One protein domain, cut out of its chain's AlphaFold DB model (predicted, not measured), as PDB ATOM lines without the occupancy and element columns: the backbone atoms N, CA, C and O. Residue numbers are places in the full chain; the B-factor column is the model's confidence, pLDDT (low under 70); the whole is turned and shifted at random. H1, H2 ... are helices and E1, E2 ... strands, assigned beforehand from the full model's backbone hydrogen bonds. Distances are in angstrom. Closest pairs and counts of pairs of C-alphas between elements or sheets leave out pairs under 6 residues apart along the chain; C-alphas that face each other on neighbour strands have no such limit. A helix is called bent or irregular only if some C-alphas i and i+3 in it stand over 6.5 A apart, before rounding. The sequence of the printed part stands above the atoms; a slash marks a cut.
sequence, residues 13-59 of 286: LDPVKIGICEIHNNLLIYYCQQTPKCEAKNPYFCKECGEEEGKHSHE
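AT A GLANCE: This is residues 13 to 59 of the 286 residues of an uncharacterized protein of Oxytricha trifallax (UniProt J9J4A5). The domain has little regular structure: it is a small body of loops, in which E1 and residues 44 to 45 form a short antiparallel pairing, with H2 following residue 46 and H1 away from both E1 and H2. The 47 printed residues hold H1, E1 and H2 in that order, a mixed class with only 13 residues in named elements. The whole is compact, with a radius of gyration of the C-alphas of 10.2 A, and spans 27 by 21 by 15 A.

IN THESE COORDINATES: H2, residues 47 to 52, is 7.4 A long and ends at C-alpha 52 (-37.866, -24.550, -7.760). It is irregular, but only just: C-alphas 49 and 52 are 6.8 A apart. E1 is residues 30 to 32, 6.9 A. H1 is residues 15 to 18, 5.2 A, from C-alpha 15 (-52.430, -23.709, -23.251).

HOW THE PARTS SIT: The closest C-alphas of E1 and H2, Tyr 30 and Lys 47, are 7.2 A apart. E1 pairs with no named strand; its residues 30 to 31 pair antiparallel with residues 44 to 45. H1 is apart from H2 and E1. In H2 every O i to N i+4 pair is within hydrogen-bond range; H1 is too short for one.

THE WHOLE: The C-alphas farthest apart, Asp 14 and Lys 37, are 27.8 A apart. The printed part has no cut, and both links are long. Residues 51 to 55 are under 70 in pLDDT.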
ATOM      1  N   LEU A  13     -56.694 -21.332 -18.180       71.31
ATOM      2  CA  LEU A  13     -55.772 -20.687 -19.111       71.31
ATOM      3  C   LEU A  13     -55.624 -21.545 -20.368       71.31
ATOM      4  O   LEU A  13     -55.324 -22.729 -20.273       71.31
ATOM      5  N   ASP A  14     -55.811 -20.936 -21.539       80.25
ATOM      6  CA  ASP A  14     -55.662 -21.600 -22.837       80.25
ATOM      7  C   ASP A  14     -54.180 -21.964 -23.085       80.25
ATOM      8  O   ASP A  14     -53.358 -21.056 -23.294       80.25
ATOM      9  N   PRO A  15     -53.812 -23.265 -23.083       82.25
ATOM     10  CA  PRO A  15     -52.430 -23.709 -23.251       82.25
ATOM     11  C   PRO A  15     -51.813 -23.278 -24.583       82.25
ATOM     12  O   PRO A  15     -50.610 -23.025 -24.649       82.25
ATOM     13  N   VAL A  16     -52.632 -23.156 -25.634       85.00
ATOM     14  CA  VAL A  16     -52.183 -22.760 -26.977       85.00
ATOM     15  C   VAL A  16     -51.727 -21.303 -26.979       85.00
ATOM     16  O   VAL A  16     -50.753 -20.957 -27.643       85.00
ATOM     17  N   LYS A  17     -52.403 -20.446 -26.211       85.44
ATOM     18  CA  LYS A  17     -52.103 -19.009 -26.140       85.44
ATOM     19  C   LYS A  17     -50.973 -18.696 -25.176       85.44
ATOM     20  O   LYS A  17     -50.121 -17.858 -25.461       85.44
ATOM     21  N   ILE A  18     -50.969 -19.356 -24.020       86.62
ATOM     22  CA  ILE A  18     -49.970 -19.092 -22.985       86.62
ATOM     23  C   ILE A  18     -48.626 -19.756 -23.316       86.62
ATOM     24  O   ILE A  18     -47.578 -19.214 -22.969       86.62
ATOM     25  N   GLY A  19     -48.639 -20.871 -24.048       88.44
ATOM     26  CA  GLY A  19     -47.446 -21.626 -24.401       88.44
ATOM     27  C   GLY A  19     -46.964 -22.550 -23.282       88.44
ATOM     28  O   GLY A  19     -47.299 -22.395 -22.102       88.44
ATOM     29  N   ILE A  20     -46.153 -23.527 -23.679       89.62
ATOM     30  CA  ILE A  20     -45.639 -24.595 -22.820       89.62
ATOM     31  C   ILE A  20     -44.114 -24.477 -22.756       89.62
ATOM     32  O   ILE A  20     -43.454 -24.201 -23.756       89.62
ATOM     33  N   CYS A  21     -43.549 -24.661 -21.568       88.06
ATOM     34  CA  CYS A  21     -42.114 -24.743 -21.359       88.06
ATOM     35  C   CYS A  21     -41.563 -26.026 -21.983       88.06
ATOM     36  O   CYS A  21     -41.986 -27.118 -21.620       88.06
ATOM     37  N   GLU A  22     -40.568 -25.898 -22.857       87.25
ATOM     38  CA  GLU A  22     -39.940 -27.034 -23.546       87.25
ATOM     39  C   GLU A  22     -39.201 -27.995 -22.598       87.25
ATOM     40  O   GLU A  22     -39.039 -29.166 -22.921       87.25
ATOM     41  N   ILE A  23     -38.763 -27.512 -21.428       86.56
ATOM     42  CA  ILE A  23     -37.978 -28.292 -20.456       86.56
ATOM     43  C   ILE A  23     -38.897 -29.067 -19.506       86.56
ATOM     44  O   ILE A  23     -38.730 -30.268 -19.319       86.56
ATOM     45  N   HIS A  24     -39.879 -28.380 -18.913       87.50
ATOM     46  CA  HIS A  24     -40.728 -28.941 -17.853       87.50
ATOM     47  C   HIS A  24     -42.118 -29.370 -18.339       87.50
ATOM     48  O   HIS A  24     -42.904 -29.885 -17.555       87.50
ATOM     49  N   ASN A  25     -42.448 -29.134 -19.615       87.81
ATOM     50  CA  ASN A  25     -43.767 -29.390 -20.207       87.81
ATOM     51  C   ASN A  25     -44.938 -28.735 -19.437       87.81
ATOM     52  O   ASN A  25     -46.064 -29.228 -19.447       87.81
ATOM     53  N   ASN A  26     -44.670 -27.599 -18.782       88.06
ATOM     54  CA  ASN A  26     -45.627 -26.837 -17.975       88.06
ATOM     55  C   ASN A  26     -45.951 -25.475 -18.594       88.06
ATOM     56  O   ASN A  26     -45.141 -24.902 -19.321       88.06
ATOM     57  N   LEU A  27     -47.126 -24.924 -18.274       89.19
ATOM     58  CA  LEU A  27     -47.580 -23.633 -18.800       89.19
ATOM     59  C   LEU A  27     -46.635 -22.486 -18.411       89.19
ATOM     60  O   LEU A  27     -46.221 -22.364 -17.255       89.19
ATOM     61  N   LEU A  28     -46.346 -21.597 -19.363       90.44
ATOM     62  CA  LEU A  28     -45.511 -20.409 -19.157       90.44
ATOM     63  C   LEU A  28     -46.292 -19.285 -18.455       90.44
ATOM     64  O   LEU A  28     -46.582 -18.252 -19.053       90.44
ATOM     65  N   ILE A  29     -46.684 -19.488 -17.199       90.19
ATOM     66  CA  ILE A  29     -47.600 -18.599 -16.458       90.19
ATOM     67  C   ILE A  29     -46.956 -17.322 -15.893       90.19
ATOM     68  O   ILE A  29     -47.682 -16.413 -15.483       90.19
ATOM     69  N   TYR A  30     -45.627 -17.217 -15.882       90.81
ATOM     70  CA  TYR A  30     -44.889 -16.086 -15.315       90.81
ATOM     71  C   TYR A  30     -44.208 -15.228 -16.388       90.81
ATOM     72  O   TYR A  30     -43.844 -15.718 -17.453       90.81
ATOM     73  N   TYR A  31     -44.027 -13.943 -16.093       91.19
ATOM     74  CA  TYR A  31     -43.338 -12.938 -16.900       91.19
ATOM     75  C   TYR A  31     -42.235 -12.256 -16.087       91.19
ATOM     76  O   TYR A  31     -42.479 -11.839 -14.953       91.19
ATOM     77  N   CYS A  32     -41.054 -12.087 -16.682       90.00
ATOM     78  CA  CYS A  32     -39.958 -11.314 -16.102       90.00
ATOM     79  C   CYS A  32     -40.039  -9.827 -16.476       90.00
ATOM     80  O   CYS A  32     -39.846  -9.459 -17.636       90.00
ATOM     81  N   GLN A  33     -40.201  -8.955 -15.478       83.62
ATOM     82  CA  GLN A  33     -40.300  -7.504 -15.696       83.62
ATOM     83  C   GLN A  33     -38.997  -6.821 -16.120       83.62
ATOM     84  O   GLN A  33     -39.016  -5.679 -16.568       83.62
ATOM     85  N   GLN A  34     -37.854  -7.486 -15.947       83.62
ATOM     86  CA  GLN A  34     -36.570  -6.946 -16.392       83.62
ATOM     87  C   GLN A  34     -36.371  -7.121 -17.902       83.62
ATOM     88  O   GLN A  34     -35.368  -6.655 -18.426       83.62
ATOM     89  N   THR A  35     -37.295  -7.753 -18.634       79.38
ATOM     90  CA  THR A  35     -37.262  -7.824 -20.104       79.38
ATOM     91  C   THR A  35     -37.286  -6.408 -20.709       79.38
ATOM     92  O   THR A  35     -38.123  -5.602 -20.311       79.38
ATOM     93  N   PRO A  36     -36.389  -6.047 -21.655       72.06
ATOM     94  CA  PRO A  36     -35.425  -6.889 -22.380       72.06
ATOM     95  C   PRO A  36     -34.025  -7.002 -21.745       72.06
ATOM     96  O   PRO A  36     -33.149  -7.629 -22.322       72.06
ATOM     97  N   LYS A  37     -33.772  -6.396 -20.580       76.06
ATOM     98  CA  LYS A  37     -32.483  -6.467 -19.857       76.06
ATOM     99  C   LYS A  37     -32.235  -7.813 -19.165       76.06
ATOM    100  O   LYS A  37     -31.192  -8.008 -18.551       76.06
ATOM    101  N   CYS A  38     -33.201  -8.718 -19.230       78.38
ATOM    102  CA  CYS A  38     -33.079 -10.070 -18.731       78.38
ATOM    103  C   CYS A  38     -32.223 -10.929 -19.680       78.38
ATOM    104  O   CYS A  38     -32.437 -10.913 -20.886       78.38
ATOM    105  N   GLU A  39     -31.290 -11.716 -19.135       74.25
ATOM    106  CA  GLU A  39     -30.397 -12.596 -19.914       74.25
ATOM    107  C   GLU A  39     -31.135 -13.750 -20.621       74.25
ATOM    108  O   GLU A  39     -30.628 -14.340 -21.578       74.25
ATOM    109  N   ALA A  40     -32.345 -14.082 -20.165       71.12
ATOM    110  CA  ALA A  40     -33.169 -15.116 -20.776       71.12
ATOM    111  C   ALA A  40     -33.701 -14.682 -22.153       71.12
ATOM    112  O   ALA A  40     -34.291 -13.614 -22.296       71.12
ATOM    113  N   LYS A  41     -33.569 -15.562 -23.157       74.38
ATOM    114  CA  LYS A  41     -34.111 -15.344 -24.513       74.38
ATOM    115  C   LYS A  41     -35.643 -15.270 -24.551       74.38
ATOM    116  O   LYS A  41     -36.187 -14.609 -25.429       74.38
ATOM    117  N   ASN A  42     -36.324 -15.965 -23.637       81.00
ATOM    118  CA  ASN A  42     -37.779 -15.948 -23.507       81.00
ATOM    119  C   ASN A  42     -38.164 -15.154 -22.245       81.00
ATOM    120  O   ASN A  42     -37.655 -15.472 -21.168       81.00
ATOM    121  N   PRO A  43     -39.044 -14.143 -22.348       88.44
ATOM    122  CA  PRO A  43     -39.513 -13.378 -21.194       88.44
ATOM    123  C   PRO A  43     -40.528 -14.126 -20.315       88.44
ATOM    124  O   PRO A  43     -40.894 -13.622 -19.250       88.44
ATOM    125  N   TYR A  44     -41.001 -15.295 -20.758       90.69
ATOM    126  CA  TYR A  44     -42.024 -16.089 -20.089       90.69
ATOM    127  C   TYR A  44     -41.453 -17.366 -19.462       90.69
ATOM    128  O   TYR A  44     -40.622 -18.049 -20.059       90.69
ATOM    129  N   PHE A  45     -41.940 -17.711 -18.268       90.12
ATOM    130  CA  PHE A  45     -41.416 -18.795 -17.434       90.12
ATOM    131  C   PHE A  45     -42.553 -19.680 -16.909       90.12
ATOM    132  O   PHE A  45     -43.635 -19.183 -16.588       90.12
ATOM    133  N   CYS A  46     -42.322 -20.994 -16.817       89.44
ATOM    134  CA  CYS A  46     -43.191 -21.883 -16.041       89.44
ATOM    135  C   CYS A  46     -42.844 -21.808 -14.550       89.44
ATOM    136  O   CYS A  46     -41.884 -21.139 -14.163       89.44
ATOM    137  N   LYS A  47     -43.624 -22.498 -13.713       86.88
ATOM    138  CA  LYS A  47     -43.433 -22.493 -12.261       86.88
ATOM    139  C   LYS A  47     -42.056 -23.015 -11.850       86.88
ATOM    140  O   LYS A  47     -41.376 -22.375 -11.065       86.88
ATOM    141  N   GLU A  48     -41.593 -24.103 -12.444       85.56
ATOM    142  CA  GLU A  48     -40.318 -24.751 -12.109       85.56
ATOM    143  C   GLU A  48     -39.119 -23.898 -12.545       85.56
ATOM    144  O   GLU A  48     -38.156 -23.733 -11.793       85.56
ATOM    145  N   CYS A  49     -39.222 -23.268 -13.722       83.69
ATOM    146  CA  CYS A  49     -38.242 -22.288 -14.193       83.69
ATOM    147  C   CYS A  49     -38.192 -21.020 -13.324       83.69
ATOM    148  O   CYS A  49     -37.211 -20.283 -13.412       83.69
ATOM    149  N   GLY A  50     -39.258 -20.727 -12.570       76.81
ATOM    150  CA  GLY A  50     -39.389 -19.513 -11.771       76.81
ATOM    151  C   GLY A  50     -39.186 -19.686 -10.265       76.81
ATOM    152  O   GLY A  50     -38.791 -18.721  -9.619       76.81
ATOM    153  N   GLU A  51     -39.455 -20.871  -9.708       65.44
ATOM    154  CA  GLU A  51     -39.522 -21.086  -8.254       65.44
ATOM    155  C   GLU A  51     -38.616 -22.217  -7.732       65.44
ATOM    156  O   GLU A  51     -38.045 -22.032  -6.661       65.44
ATOM    157  N   GLU A  52     -38.443 -23.356  -8.427       53.03
ATOM    158  CA  GLU A  52     -37.866 -24.550  -7.760       53.03
ATOM    159  C   GLU A  52     -36.597 -25.173  -8.360       53.03
ATOM    160  O   GLU A  52     -35.882 -25.832  -7.616       53.03
ATOM    161  N   GLU A  53     -36.185 -24.881  -9.596       51.75
ATOM    162  CA  GLU A  53     -34.820 -25.235 -10.061       51.75
ATOM    163  C   GLU A  53     -34.176 -24.162 -10.965       51.75
ATOM    164  O   GLU A  53     -32.976 -24.198 -11.252       51.75
ATOM    165  N   GLY A  54     -34.939 -23.144 -11.376       55.44
ATOM    166  CA  GLY A  54     -34.451 -22.031 -12.183       55.44
ATOM    167  C   GLY A  54     -33.945 -20.872 -11.328       55.44
ATOM    168  O   GLY A  54     -34.728 -20.165 -10.705       55.44
ATOM    169  N   LYS A  55     -32.631 -20.618 -11.349       65.31
ATOM    170  CA  LYS A  55     -31.983 -19.406 -10.803       65.31
ATOM    171  C   LYS A  55     -32.368 -18.149 -11.599       65.31
ATOM    172  O   LYS A  55     -31.497 -17.441 -12.102       65.31
ATOM    173  N   HIS A  56     -33.654 -17.878 -11.780       76.06
ATOM    174  CA  HIS A  56     -34.067 -16.626 -12.379       76.06
ATOM    175  C   HIS A  56     -33.907 -15.508 -11.348       76.06
ATOM    176  O   HIS A  56     -34.613 -15.456 -10.348       76.06
ATOM    177  N   SER A  57     -32.943 -14.620 -11.571       78.69
ATOM    178  CA  SER A  57     -32.540 -13.588 -10.608       78.69
ATOM    179  C   SER A  57     -33.500 -12.400 -10.509       78.69
ATOM    180  O   SER A  57     -33.241 -11.471  -9.744       78.69
ATOM    181  N   HIS A  58     -34.570 -12.372 -11.305       83.62
ATOM    182  CA  HIS A  58     -35.462 -11.222 -11.420       83.62
ATOM    183  C   HIS A  58     -36.867 -11.517 -10.899       83.62
ATOM    184  O   HIS A  58     -37.325 -12.655 -10.891       83.62
ATOM    185  N   GLU A  59     -37.569 -10.455 -10.503       84.88
ATOM    186  CA  GLU A  59     -38.966 -10.531 -10.080       84.88
ATOM    187  C   GLU A  59     -39.853 -11.067 -11.215       84.88
ATOM    188  O   GLU A  59     -39.888 -10.516 -12.325       84.88
TER     189      GLU A  59